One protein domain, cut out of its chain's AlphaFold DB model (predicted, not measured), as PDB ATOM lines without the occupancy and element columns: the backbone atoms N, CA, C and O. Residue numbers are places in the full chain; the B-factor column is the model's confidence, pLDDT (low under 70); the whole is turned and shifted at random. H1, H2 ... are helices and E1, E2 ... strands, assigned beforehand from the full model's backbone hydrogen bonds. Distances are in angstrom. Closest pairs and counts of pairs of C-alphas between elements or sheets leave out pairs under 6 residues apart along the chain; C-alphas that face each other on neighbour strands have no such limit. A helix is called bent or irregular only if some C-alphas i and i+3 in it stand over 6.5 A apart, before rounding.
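Overview. This is residues 443 to 534 of the 556 residues of the protein "Hypothetical protein" of Skeletonema marinoi (UniProt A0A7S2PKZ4). The domain is a small, incompletely closed barrel: one strongly twisted sheet folds back on itself at the bent strand E2, and E4 with E3 partly faces E1 with E5. H1 grazes this sheet, and residues 448 to 465 run from H1 to E1 without a named element. The printed part has 92 residues, in the order H1 E1 E2 E3 E4 E5, mostly strand; the sheet's order is E4 E3 E2 E1 E5, antiparallel throughout. It is compact, with a radius of gyration of the C-alphas of 13.3 A and spans of 41 by 31 by 24 A.

Along the chain. H1, residues 443 to 447, begins at C-alpha 443 (-51.865, -35.250, -32.799) and measures 6.2 A. E1 is residues 466 to 472, 20.0 A; E2 residues 476 to 488, 25.2 A; E3 residues 497 to 504, 21.8 A; E4 residues 510 to 517, 19.2 A. E5, residues 521 to 525, 13.8 A, ends at C-alpha 525 (-45.746, -31.089, -37.994).

Arrangement. H1 only grazes the sheet; its closest C-alpha pair with E5 is Asn 446 and His 522, 5.9 A, and its O i to N i+4 pair is within hydrogen-bond range. E1 to E4 form a meander, each strand the antiparallel neighbour of the one before. E2 bends by 95 degrees at residue 481, pairing with E1 before the bend (N 478 and O 470, 2.9 A) and with E3 over residues 480 to 488 (N 500 and O 485, 3.0 A). E4 pairs with E3 (N 513 and O 501, 2.8 A), and E5 with E1 (N 469 and O 522, 2.7 A). In this folded sheet, bent back into two leaves, edge strands E4 and E5 meet only through their link.

Size, cuts and confidence. The C-alphas farthest apart, of Asn 491 and Phe 533, are 41.1 A apart. The printed part has no cut, and the link from H1 to E1 is long. Mean pLDDT of the printed part is 85.8; residues 475 and 493 to 495 are under 70.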
ATOM      1  N   HIS A 443     -50.797 -35.439 -33.770       82.31
ATOM      2  CA  HIS A 443     -51.865 -35.250 -32.799       82.31
ATOM      3  C   HIS A 443     -52.299 -36.550 -32.122       82.31
ATOM      4  O   HIS A 443     -52.391 -36.598 -30.897       82.31
ATOM      5  N   GLU A 444     -52.521 -37.619 -32.892       81.19
ATOM      6  CA  GLU A 444     -52.831 -38.936 -32.315       81.19
ATOM      7  C   GLU A 444     -51.679 -39.435 -31.455       81.19
ATOM      8  O   GLU A 444     -51.910 -39.904 -30.340       81.19
ATOM      9  N   LEU A 445     -50.437 -39.223 -31.912       86.44
ATOM     10  CA  LEU A 445     -49.258 -39.486 -31.100       86.44
ATOM     11  C   LEU A 445     -49.363 -38.749 -29.752       86.44
ATOM     12  O   LEU A 445     -49.102 -39.353 -28.713       86.44
ATOM     13  N   ASN A 446     -49.740 -37.472 -29.731       86.56
ATOM     14  CA  ASN A 446     -49.842 -36.687 -28.495       86.56
ATOM     15  C   ASN A 446     -51.046 -37.030 -27.604       86.56
ATOM     16  O   ASN A 446     -51.001 -36.726 -26.411       86.56
ATOM     17  N   LYS A 447     -52.111 -37.623 -28.152       82.44
ATOM     18  CA  LYS A 447     -53.323 -37.995 -27.404       82.44
ATOM     19  C   LYS A 447     -53.251 -39.404 -26.817       82.44
ATOM     20  O   LYS A 447     -53.700 -39.602 -25.688       82.44
ATOM     21  N   ASP A 448     -52.709 -40.363 -27.563       81.81
ATOM     22  CA  ASP A 448     -52.657 -41.766 -27.161       81.81
ATOM     23  C   ASP A 448     -51.226 -42.171 -26.782       81.81
ATOM     24  O   ASP A 448     -50.354 -42.415 -27.618       81.81
ATOM     25  N   TYR A 449     -50.977 -42.231 -25.472       84.88
ATOM     26  CA  TYR A 449     -49.683 -42.640 -24.932       84.88
ATOM     27  C   TYR A 449     -49.481 -44.158 -24.882       84.88
ATOM     28  O   TYR A 449     -48.356 -44.595 -24.608       84.88
ATOM     29  N   ASP A 450     -50.528 -44.937 -25.156       79.62
ATOM     30  CA  ASP A 450     -50.456 -46.390 -25.266       79.62
ATOM     31  C   ASP A 450     -49.999 -46.812 -26.674       79.62
ATOM     32  O   ASP A 450     -49.479 -47.919 -26.836       79.62
ATOM     33  N   LEU A 451     -50.087 -45.921 -27.678       79.25
ATOM     34  CA  LEU A 451     -49.465 -46.116 -28.992       79.25
ATOM     35  C   LEU A 451     -47.933 -46.117 -28.869       79.25
ATOM     36  O   LEU A 451     -47.308 -45.085 -28.579       79.25
ATOM     37  N   PRO A 452     -47.273 -47.262 -29.113       83.69
ATOM     38  CA  PRO A 452     -45.851 -47.362 -28.879       83.69
ATOM     39  C   PRO A 452     -45.092 -46.757 -30.065       83.69
ATOM     40  O   PRO A 452     -45.182 -47.235 -31.196       83.69
ATOM     41  N   LEU A 453     -44.280 -45.733 -29.801       88.81
ATOM     42  CA  LEU A 453     -43.487 -45.065 -30.833       88.81
ATOM     43  C   LEU A 453     -42.458 -46.027 -31.428       88.81
ATOM     44  O   LEU A 453     -41.808 -46.780 -30.695       88.81
ATOM     45  N   LYS A 454     -42.278 -45.972 -32.748       89.44
ATOM     46  CA  LYS A 454     -41.186 -46.679 -33.425       89.44
ATOM     47  C   LYS A 454     -39.873 -45.927 -33.204       89.44
ATOM     48  O   LYS A 454     -39.853 -44.701 -33.257       89.44
ATOM     49  N   THR A 455     -38.757 -46.600 -32.953       91.31
ATOM     50  CA  THR A 455     -37.449 -45.921 -32.942       91.31
ATOM     51  C   THR A 455     -37.051 -45.512 -34.359       91.31
ATOM     52  O   THR A 455     -37.568 -46.038 -35.341       91.31
ATOM     53  N   HIS A 456     -36.083 -44.602 -34.492       91.19
ATOM     54  CA  HIS A 456     -35.567 -44.238 -35.817       91.19
ATOM     55  C   HIS A 456     -34.838 -45.400 -36.516       91.19
ATOM     56  O   HIS A 456     -34.646 -45.351 -37.725       91.19
ATOM     57  N   GLU A 457     -34.381 -46.426 -35.783       91.12
ATOM     58  CA  GLU A 457     -33.883 -47.660 -36.408       91.12
ATOM     59  C   GLU A 457     -35.013 -48.572 -36.900       91.12
ATOM     60  O   GLU A 457     -34.811 -49.298 -37.870       91.12
ATOM     61  N   GLU A 458     -36.167 -48.566 -36.225       90.50
ATOM     62  CA  GLU A 458     -37.335 -49.356 -36.624       90.50
ATOM     63  C   GLU A 458     -38.014 -48.745 -37.857       90.50
ATOM     64  O   GLU A 458     -38.354 -49.477 -38.785       90.50
ATOM     65  N   ASP A 459     -38.203 -47.420 -37.873       87.81
ATOM     66  CA  ASP A 459     -38.869 -46.697 -38.959       87.81
ATOM     67  C   ASP A 459     -38.562 -45.190 -38.879       87.81
ATOM     68  O   ASP A 459     -39.149 -44.451 -38.087       87.81
ATOM     69  N   ALA A 460     -37.602 -44.726 -39.679       85.94
ATOM     70  CA  ALA A 460     -37.248 -43.308 -39.725       85.94
ATOM     71  C   ALA A 460     -38.297 -42.456 -40.462       85.94
ATOM     72  O   ALA A 460     -38.386 -41.259 -40.189       85.94
ATOM     73  N   SER A 461     -39.091 -43.056 -41.361       85.12
ATOM     74  CA  SER A 461     -40.068 -42.337 -42.193       85.12
ATOM     75  C   SER A 461     -41.129 -41.628 -41.359       85.12
ATOM     76  O   SER A 461     -41.510 -40.516 -41.707       85.12
ATOM     77  N   VAL A 462     -41.516 -42.224 -40.224       82.19
ATOM     78  CA  VAL A 462     -42.475 -41.660 -39.253       82.19
ATOM     79  C   VAL A 462     -42.109 -40.237 -38.821       82.19
ATOM     80  O   VAL A 462     -42.991 -39.445 -38.520       82.19
ATOM     81  N   TYR A 463     -40.815 -39.901 -38.799       86.94
ATOM     82  CA  TYR A 463     -40.295 -38.617 -38.313       86.94
ATOM     83  C   TYR A 463     -39.881 -37.662 -39.446       86.94
ATOM     84  O   TYR A 463     -39.224 -36.642 -39.211       86.94
ATOM     85  N   THR A 464     -40.230 -37.989 -40.695       86.44
ATOM     86  CA  THR A 464     -39.875 -37.163 -41.861       86.44
ATOM     87  C   THR A 464     -40.609 -35.831 -41.825       86.44
ATOM     88  O   THR A 464     -39.969 -34.795 -41.994       86.44
ATOM     89  N   ASP A 465     -41.896 -35.858 -41.489       87.69
ATOM     90  CA  ASP A 465     -42.798 -34.702 -41.561       87.69
ATOM     91  C   ASP A 465     -43.169 -34.125 -40.191       87.69
ATOM     92  O   ASP A 465     -43.853 -33.109 -40.103       87.69
ATOM     93  N   ILE A 466     -42.674 -34.732 -39.112       89.44
ATOM     94  CA  ILE A 466     -42.909 -34.288 -37.738       89.44
ATOM     95  C   ILE A 466     -41.583 -34.031 -37.021       89.44
ATOM     96  O   ILE A 466     -40.585 -34.712 -37.272       89.44
ATOM     97  N   PHE A 467     -41.560 -33.070 -36.104       88.75
ATOM     98  CA  PHE A 467     -40.503 -32.943 -35.099       88.75
ATOM     99  C   PHE A 467     -41.067 -33.253 -33.712       88.75
ATOM    100  O   PHE A 467     -42.278 -33.231 -33.489       88.75
ATOM    101  N   GLY A 468     -40.177 -33.589 -32.779       88.62
ATOM    102  CA  GLY A 468     -40.542 -33.891 -31.401       88.62
ATOM    103  C   GLY A 468     -39.866 -32.948 -30.415       88.62
ATOM    104  O   GLY A 468     -38.737 -32.530 -30.642       88.62
ATOM    105  N   TYR A 469     -40.502 -32.690 -29.278       88.88
ATOM    106  CA  TYR A 469     -39.931 -32.001 -28.126       88.88
ATOM    107  C   TYR A 469     -40.015 -32.874 -26.877       88.88
ATOM    108  O   TYR A 469     -40.987 -33.593 -26.652       88.88
ATOM    109  N   HIS A 470     -38.968 -32.816 -26.062       89.50
ATOM    110  CA  HIS A 470     -38.879 -33.432 -24.748       89.50
ATOM    111  C   HIS A 470     -38.968 -32.358 -23.668       89.50
ATOM    112  O   HIS A 470     -38.140 -31.444 -23.650       89.50
ATOM    113  N   THR A 471     -39.869 -32.535 -22.705       86.88
ATOM    114  CA  THR A 471     -40.026 -31.602 -21.579       86.88
ATOM    115  C   THR A 471     -39.299 -32.110 -20.331       86.88
ATOM    116  O   THR A 471     -39.699 -33.093 -19.691       86.88
ATOM    117  N   ASP A 472     -38.225 -31.410 -19.947       78.69
ATOM    118  CA  ASP A 472     -37.465 -31.655 -18.718       78.69
ATOM    119  C   ASP A 472     -37.867 -30.644 -17.635       78.69
ATOM    120  O   ASP A 472     -37.653 -29.438 -17.775       78.69
ATOM    121  N   LYS A 473     -38.351 -31.148 -16.491       72.94
ATOM    122  CA  LYS A 473     -38.744 -30.350 -15.314       72.94
ATOM    123  C   LYS A 473     -37.680 -29.347 -14.846       72.94
ATOM    124  O   LYS A 473     -38.023 -28.404 -14.141       72.94
ATOM    125  N   LYS A 474     -36.397 -29.570 -15.155       74.06
ATOM    126  CA  LYS A 474     -35.288 -28.693 -14.743       74.06
ATOM    127  C   LYS A 474     -34.787 -27.754 -15.833       74.06
ATOM    128  O   LYS A 474     -34.107 -26.791 -15.492       74.06
ATOM    129  N   SER A 475     -35.011 -28.068 -17.107       67.88
ATOM    130  CA  SER A 475     -34.331 -27.370 -18.206       67.88
ATOM    131  C   SER A 475     -35.222 -26.929 -19.362       67.88
ATOM    132  O   SER A 475     -34.686 -26.403 -20.333       67.88
ATOM    133  N   GLY A 476     -36.544 -27.072 -19.227       79.69
ATOM    134  CA  GLY A 476     -37.508 -26.668 -20.248       79.69
ATOM    135  C   GLY A 476     -37.619 -27.687 -21.380       79.69
ATOM    136  O   GLY A 476     -37.269 -28.861 -21.214       79.69
ATOM    137  N   GLU A 477     -38.130 -27.234 -22.519       82.38
ATOM    138  CA  GLU A 477     -38.310 -28.057 -23.714       82.38
ATOM    139  C   GLU A 477     -37.013 -28.169 -24.523       82.38
ATOM    140  O   GLU A 477     -36.210 -27.237 -24.602       82.38
ATOM    141  N   ARG A 478     -36.779 -29.351 -25.096       84.88
ATOM    142  CA  ARG A 478     -35.625 -29.642 -25.954       84.88
ATOM    143  C   ARG A 478     -36.068 -30.433 -27.167       84.88
ATOM    144  O   ARG A 478     -36.764 -31.432 -27.010       84.88
ATOM    145  N   GLU A 479     -35.615 -30.041 -28.347       87.62
ATOM    146  CA  GLU A 479     -35.937 -30.756 -29.580       87.62
ATOM    147  C   GLU A 479     -35.363 -32.179 -29.550       87.62
ATOM    148  O   GLU A 479     -34.206 -32.403 -29.182       87.62
ATOM    149  N   ILE A 480     -36.181 -33.155 -29.924       89.12
ATOM    150  CA  ILE A 480     -35.821 -34.559 -30.062       89.12
ATOM    151  C   ILE A 480     -35.179 -34.732 -31.433       89.12
ATOM    152  O   ILE A 480     -35.852 -34.754 -32.455       89.12
ATOM    153  N   HIS A 481     -33.867 -34.936 -31.436       89.00
ATOM    154  CA  HIS A 481     -33.120 -35.275 -32.639       89.00
ATOM    155  C   HIS A 481     -33.374 -36.720 -33.082       89.00
ATOM    156  O   HIS A 481     -33.436 -37.003 -34.275       89.00
ATOM    157  N   ARG A 482     -33.449 -37.662 -32.127       90.81
ATOM    158  CA  ARG A 482     -33.623 -39.090 -32.435       90.81
ATOM    159  C   ARG A 482     -34.190 -39.892 -31.269       90.81
ATOM    160  O   ARG A 482     -33.715 -39.776 -30.141       90.81
ATOM    161  N   ILE A 483     -35.110 -40.808 -31.562       91.62
ATOM    162  CA  ILE A 483     -35.545 -41.873 -30.641       91.62
ATOM    163  C   ILE A 483     -34.699 -43.117 -30.927       91.62
ATOM    164  O   ILE A 483     -34.731 -43.643 -32.039       91.62
ATOM    165  N   ARG A 484     -33.912 -43.558 -29.938       91.06
ATOM    166  CA  ARG A 484     -32.871 -44.599 -30.079       91.06
ATOM    167  C   ARG A 484     -33.280 -45.969 -29.569       91.06
ATOM    168  O   ARG A 484     -32.765 -46.982 -30.024       91.06
ATOM    169  N   ALA A 485     -34.093 -46.005 -28.526       86.62
ATOM    170  CA  ALA A 485     -34.505 -47.256 -27.919       86.62
ATOM    171  C   ALA A 485     -35.878 -47.090 -27.296       86.62
ATOM    172  O   ALA A 485     -36.184 -46.033 -26.746       86.62
ATOM    173  N   ARG A 486     -36.648 -48.172 -27.342       89.44
ATOM    174  CA  ARG A 486     -37.915 -48.352 -26.646       89.44
ATOM    175  C   ARG A 486     -37.774 -49.572 -25.738       89.44
ATOM    176  O   ARG A 486     -37.333 -50.629 -26.192       89.44
ATOM    177  N   ARG A 487     -38.098 -49.429 -24.454       88.56
ATOM    178  CA  ARG A 487     -38.060 -50.519 -23.463       88.56
ATOM    179  C   ARG A 487     -39.332 -50.488 -22.614       88.56
ATOM    180  O   ARG A 487     -39.821 -49.389 -22.365       88.56
ATOM    181  N   PRO A 488     -39.845 -51.634 -22.138       84.75
ATOM    182  CA  PRO A 488     -40.900 -51.632 -21.131       84.75
ATOM    183  C   PRO A 488     -40.457 -50.832 -19.900       84.75
ATOM    184  O   PRO A 488     -39.314 -50.974 -19.449       84.75
ATOM    185  N   ASP A 489     -41.339 -49.991 -19.375       80.25
ATOM    186  CA  ASP A 489     -41.115 -49.229 -18.153       80.25
ATOM    187  C   ASP A 489     -41.048 -50.211 -16.975       80.25
ATOM    188  O   ASP A 489     -42.040 -50.871 -16.657       80.25
ATOM    189  N   PRO A 490     -39.900 -50.319 -16.282       74.31
ATOM    190  CA  PRO A 490     -39.754 -51.250 -15.167       74.31
ATOM    191  C   PRO A 490     -40.707 -50.955 -13.995       74.31
ATOM    192  O   PRO A 490     -40.899 -51.822 -13.139       74.31
ATOM    193  N   ASN A 491     -41.294 -49.754 -13.936       77.75
ATOM    194  CA  ASN A 491     -42.211 -49.325 -12.884       77.75
ATOM    195  C   ASN A 491     -43.690 -49.413 -13.288       77.75
ATOM    196  O   ASN A 491     -44.552 -49.336 -12.408       77.75
ATOM    197  N   ASN A 492     -43.999 -49.614 -14.575       74.00
ATOM    198  CA  ASN A 492     -45.364 -49.784 -15.062       74.00
ATOM    199  C   ASN A 492     -45.609 -51.245 -15.471       74.00
ATOM    200  O   ASN A 492     -45.045 -51.751 -16.433       74.00
ATOM    201  N   LYS A 493     -46.482 -51.938 -14.729       63.53
ATOM    202  CA  LYS A 493     -46.815 -53.349 -14.989       63.53
ATOM    203  C   LYS A 493     -47.814 -53.549 -16.139       63.53
ATOM    204  O   LYS A 493     -48.021 -54.692 -16.536       63.53
ATOM    205  N   ASN A 494     -48.406 -52.468 -16.651       60.78
ATOM    206  CA  ASN A 494     -49.327 -52.460 -17.785       60.78
ATOM    207  C   ASN A 494     -48.627 -51.793 -18.980       60.78
ATOM    208  O   ASN A 494     -48.821 -50.607 -19.205       60.78
ATOM    209  N   ASP A 495     -47.745 -52.558 -19.633       60.62
ATOM    210  CA  ASP A 495     -47.007 -52.308 -20.892       60.62
ATOM    211  C   ASP A 495     -46.777 -50.845 -21.344       60.62
ATOM    212  O   ASP A 495     -46.900 -50.509 -22.518       60.62
ATOM    213  N   GLY A 496     -46.405 -49.961 -20.414       74.12
ATOM    214  CA  GLY A 496     -45.973 -48.602 -20.734       74.12
ATOM    215  C   GLY A 496     -44.514 -48.609 -21.176       74.12
ATOM    216  O   GLY A 496     -43.695 -49.292 -20.568       74.12
ATOM    217  N   PHE A 497     -44.160 -47.854 -22.215       85.62
ATOM    218  CA  PHE A 497     -42.784 -47.779 -22.710       85.62
ATOM    219  C   PHE A 497     -42.028 -46.559 -22.170       85.62
ATOM    220  O   PHE A 497     -42.580 -45.462 -22.055       85.62
ATOM    221  N   VAL A 498     -40.729 -46.740 -21.927       90.50
ATOM    222  CA  VAL A 498     -39.753 -45.654 -21.789       90.50
ATOM    223  C   VAL A 498     -38.816 -45.606 -22.991       90.50
ATOM    224  O   VAL A 498     -38.486 -46.635 -23.597       90.50
ATOM    225  N   TYR A 499     -38.356 -44.400 -23.306       92.81
ATOM    226  CA  TYR A 499     -37.577 -44.107 -24.499       92.81
ATOM    227  C   TYR A 499     -36.207 -43.521 -24.147       92.81
ATOM    228  O   TYR A 499     -36.080 -42.661 -23.275       92.81
ATOM    229  N   ASP A 500     -35.167 -43.971 -24.851       94.44
ATOM    230  CA  ASP A 500     -33.878 -43.277 -24.868       94.44
ATOM    231  C   ASP A 500     -33.873 -42.297 -26.047       94.44
ATOM    232  O   ASP A 500     -34.036 -42.698 -27.203       94.44
ATOM    233  N   LEU A 501     -33.664 -41.017 -25.750       94.38
ATOM    234  CA  LEU A 501     -33.692 -39.916 -26.707       94.38
ATOM    235  C   LEU A 501     -32.297 -39.322 -26.905       94.38
ATOM    236  O   LEU A 501     -31.492 -39.233 -25.975       94.38
ATOM    237  N   GLU A 502     -32.026 -38.853 -28.112       93.50
ATOM    238  CA  GLU A 502     -31.007 -37.850 -28.396       93.50
ATOM    239  C   GLU A 502     -31.728 -36.527 -28.636       93.50
ATOM    240  O   GLU A 502     -32.609 -36.460 -29.486       93.50
ATOM    241  N   VAL A 503     -31.390 -35.504 -27.853       91.00
ATOM    242  CA  VAL A 503     -32.025 -34.180 -27.894       91.00
ATOM    243  C   VAL A 503     -30.996 -33.101 -28.215       91.00
ATOM    244  O   VAL A 503     -29.828 -33.227 -27.829       91.00
ATOM    245  N   ILE A 504     -31.426 -32.038 -28.884       85.75
ATOM    246  CA  ILE A 504     -30.595 -30.876 -29.204       85.75
ATOM    247  C   ILE A 504     -30.573 -29.941 -27.987       85.75
ATOM    248  O   ILE A 504     -31.607 -29.569 -27.432       85.75
ATOM    249  N   GLY A 505     -29.375 -29.634 -27.488       76.94
ATOM    250  CA  GLY A 505     -29.139 -28.723 -26.370       76.94
ATOM    251  C   GLY A 505     -28.657 -27.340 -26.811       76.94
ATOM    252  O   GLY A 505     -28.377 -27.094 -27.979       76.94
ATOM    253  N   SER A 506     -28.503 -26.439 -25.840       71.56
ATOM    254  CA  SER A 506     -28.045 -25.058 -26.044       71.56
ATOM    255  C   SER A 506     -26.701 -24.981 -26.791       71.56
ATOM    256  O   SER A 506     -25.673 -25.375 -26.243       71.56
ATOM    257  N   GLY A 507     -26.684 -24.443 -28.012       75.81
ATOM    258  CA  GLY A 507     -25.485 -24.421 -28.866       75.81
ATOM    259  C   GLY A 507     -25.340 -25.650 -29.773       75.81
ATOM    260  O   GLY A 507     -24.219 -26.027 -30.105       75.81
ATOM    261  N   ASN A 508     -26.459 -26.281 -30.144       79.00
ATOM    262  CA  ASN A 508     -26.565 -27.371 -31.123       79.00
ATOM    263  C   ASN A 508     -25.787 -28.652 -30.770       79.00
ATOM    264  O   ASN A 508     -25.496 -29.469 -31.644       79.00
ATOM    265  N   TYR A 509     -25.459 -28.873 -29.492       86.75
ATOM    266  CA  TYR A 509     -24.877 -30.145 -29.061       86.75
ATOM    267  C   TYR A 509     -25.967 -31.198 -28.847       86.75
ATOM    268  O   TYR A 509     -27.001 -30.928 -28.239       86.75
ATOM    269  N   VAL A 510     -25.710 -32.433 -29.277       89.31
ATOM    270  CA  VAL A 510     -26.623 -33.558 -29.046       89.31
ATOM    271  C   VAL A 510     -26.350 -34.175 -27.674       89.31
ATOM    272  O   VAL A 510     -25.224 -34.575 -27.366       89.31
ATOM    273  N   LYS A 511     -27.382 -34.274 -26.833       90.69
ATOM    274  CA  LYS A 511     -27.331 -34.912 -25.510       90.69
ATOM    275  C   LYS A 511     -28.220 -36.144 -25.491       90.69
ATOM    276  O   LYS A 511     -29.350 -36.105 -25.958       90.69
ATOM    277  N   ARG A 512     -27.747 -37.227 -24.872       92.88
ATOM    278  CA  ARG A 512     -28.578 -38.406 -24.620       92.88
ATOM    279  C   ARG A 512     -29.358 -38.262 -23.312       92.88
ATOM    280  O   ARG A 512     -28.765 -37.971 -22.270       92.88
ATOM    281  N   VAL A 513     -30.658 -38.515 -23.368       92.06
ATOM    282  CA  VAL A 513     -31.573 -38.606 -22.224       92.06
ATOM    283  C   VAL A 513     -32.145 -40.018 -22.213       92.06
ATOM    284  O   VAL A 513     -32.458 -40.562 -23.266       92.06
ATOM    285  N   LYS A 514     -32.199 -40.655 -21.046       93.25
ATOM    286  CA  LYS A 514     -32.645 -42.045 -20.910       93.25
ATOM    287  C   LYS A 514     -33.928 -42.125 -20.110       93.25
ATOM    288  O   LYS A 514     -34.182 -41.242 -19.295       93.25
ATOM    289  N   ASP A 515     -34.650 -43.220 -20.320       90.75
ATOM    290  CA  ASP A 515     -35.837 -43.596 -19.549       90.75
ATOM    291  C   ASP A 515     -36.924 -42.500 -19.545       90.75
ATOM    292  O   ASP A 515     -37.533 -42.199 -18.520       90.75
ATOM    293  N   VAL A 516     -37.139 -41.874 -20.708       90.75
ATOM    294  CA  VAL A 516     -38.141 -40.820 -20.912       90.75
ATOM    295  C   VAL A 516     -39.518 -41.444 -21.089       90.75
ATOM    296  O   VAL A 516     -39.687 -42.312 -21.948       90.75
ATOM    297  N   SER A 517     -40.512 -41.000 -20.322       89.38
ATOM    298  CA  SER A 517     -41.888 -41.470 -20.505       89.38
ATOM    299  C   SER A 517     -42.546 -40.818 -21.719       89.38
ATOM    300  O   SER A 517     -42.255 -39.671 -22.068       89.38
ATOM    301  N   ARG A 518     -43.504 -41.524 -22.327       87.56
ATOM    302  CA  ARG A 518     -44.267 -41.019 -23.477       87.56
ATOM    303  C   ARG A 518     -44.932 -39.661 -23.216       87.56
ATOM    304  O   ARG A 518     -44.941 -38.821 -24.106       87.56
ATOM    305  N   SER A 519     -45.411 -39.426 -21.995       86.88
ATOM    306  CA  SER A 519     -46.037 -38.171 -21.553       86.88
ATOM    307  C   SER A 519     -45.098 -36.960 -21.471       86.88
ATOM    308  O   SER A 519     -45.565 -35.849 -21.243       86.88
ATOM    309  N   GLN A 520     -43.786 -37.162 -21.611       89.62
ATOM    310  CA  GLN A 520     -42.789 -36.087 -21.668       89.62
ATOM    311  C   GLN A 520     -42.374 -35.750 -23.105       89.62
ATOM    312  O   GLN A 520     -41.402 -35.021 -23.290       89.62
ATOM    313  N   MET A 521     -43.032 -36.344 -24.105       91.38
ATOM    314  CA  MET A 521     -42.705 -36.198 -25.520       91.38
ATOM    315  C   MET A 521     -43.902 -35.605 -26.265       91.38
ATOM    316  O   MET A 521     -45.004 -36.149 -26.190       91.38
ATOM    317  N   HIS A 522     -43.666 -34.541 -27.020       89.50
ATOM    318  CA  HIS A 522     -44.680 -33.829 -27.798       89.50
ATOM    319  C   HIS A 522     -44.256 -33.787 -29.261       89.50
ATOM    320  O   HIS A 522     -43.085 -33.555 -29.530       89.50
ATOM    321  N   PHE A 523     -45.172 -34.033 -30.190       90.19
ATOM    322  CA  PHE A 523     -44.898 -34.059 -31.626       90.19
ATOM    323  C   PHE A 523     -45.727 -33.018 -32.357       90.19
ATOM    324  O   PHE A 523     -46.893 -32.821 -32.035       90.19
ATOM    325  N   TYR A 524     -45.143 -32.396 -33.367       89.44
ATOM    326  CA  TYR A 524     -45.817 -31.405 -34.195       89.44
ATOM    327  C   TYR A 524     -45.359 -31.582 -35.640       89.44
ATOM    328  O   TYR A 524     -44.286 -32.143 -35.884       89.44
ATOM    329  N   HIS A 525     -46.169 -31.140 -36.598       90.62
ATOM    330  CA  HIS A 525     -45.746 -31.089 -37.994       90.62
ATOM    331  C   HIS A 525     -44.568 -30.130 -38.148       90.62
ATOM    332  O   HIS A 525     -44.520 -29.091 -37.496       90.62
ATOM    333  N   LYS A 526     -43.617 -30.481 -39.018       90.62
ATOM    334  CA  LYS A 526     -42.633 -29.517 -39.522       90.62
ATOM    335  C   LYS A 526     -43.353 -28.413 -40.311       90.62
ATOM    336  O   LYS A 526     -44.418 -28.696 -40.869       90.62
ATOM    337  N   PRO A 527     -42.760 -27.209 -40.419       91.12
ATOM    338  CA  PRO A 527     -43.290 -26.166 -41.291       91.12
ATOM    339  C   PRO A 527     -43.615 -26.720 -42.681       91.12
ATOM    340  O   PRO A 527     -42.835 -27.504 -43.235       91.12
ATOM    341  N   TYR A 528     -44.784 -26.356 -43.206       92.06
ATOM    342  CA  TYR A 528     -45.332 -26.801 -44.490       92.06
ATOM    343  C   TYR A 528     -45.604 -28.308 -44.617       92.06
ATOM    344  O   TYR A 528     -45.768 -28.822 -45.725       92.06
ATOM    345  N   LYS A 529     -45.651 -29.054 -43.503       92.25
ATOM    346  CA  LYS A 529     -45.945 -30.503 -43.498       92.25
ATOM    347  C   LYS A 529     -47.290 -30.881 -42.896       92.25
ATOM    348  O   LYS A 529     -47.648 -32.057 -42.917       92.25
ATOM    349  N   ALA A 530     -48.034 -29.915 -42.367       91.81
ATOM    350  CA  ALA A 530     -49.393 -30.152 -41.912       91.81
ATOM    351  C   ALA A 530     -50.327 -30.521 -43.071       91.81
ATOM    352  O   ALA A 530     -50.056 -30.240 -44.241       91.81
ATOM    353  N   ASP A 531     -51.467 -31.125 -42.736       92.19
ATOM    354  CA  ASP A 531     -52.427 -31.648 -43.716       92.19
ATOM    355  C   ASP A 531     -52.911 -30.564 -44.696       92.19
ATOM    356  O   ASP A 531     -53.189 -30.841 -45.862       92.19
ATOM    357  N   ILE A 532     -52.953 -29.308 -44.250       94.25
ATOM    358  CA  ILE A 532     -53.365 -28.152 -45.053       94.25
ATOM    359  C   ILE A 532     -52.367 -27.791 -46.172       94.25
ATOM    360  O   ILE A 532     -52.742 -27.080 -47.098       94.25
ATOM    361  N   PHE A 533     -51.128 -28.285 -46.129       94.06
ATOM    362  CA  PHE A 533     -50.113 -28.056 -47.171       94.06
ATOM    363  C   PHE A 533     -49.880 -29.275 -48.057       94.06
ATOM    364  O   PHE A 533     -49.062 -29.231 -48.974       94.06
ATOM    365  N   ARG A 534     -50.564 -30.390 -47.785       89.62
ATOM    366  CA  ARG A 534     -50.388 -31.605 -48.575       89.62
ATOM    367  C   ARG A 534     -50.829 -31.370 -50.014       89.62
ATOM    368  O   ARG A 534     -51.876 -30.777 -50.277       89.62
TER     369      ARG A 534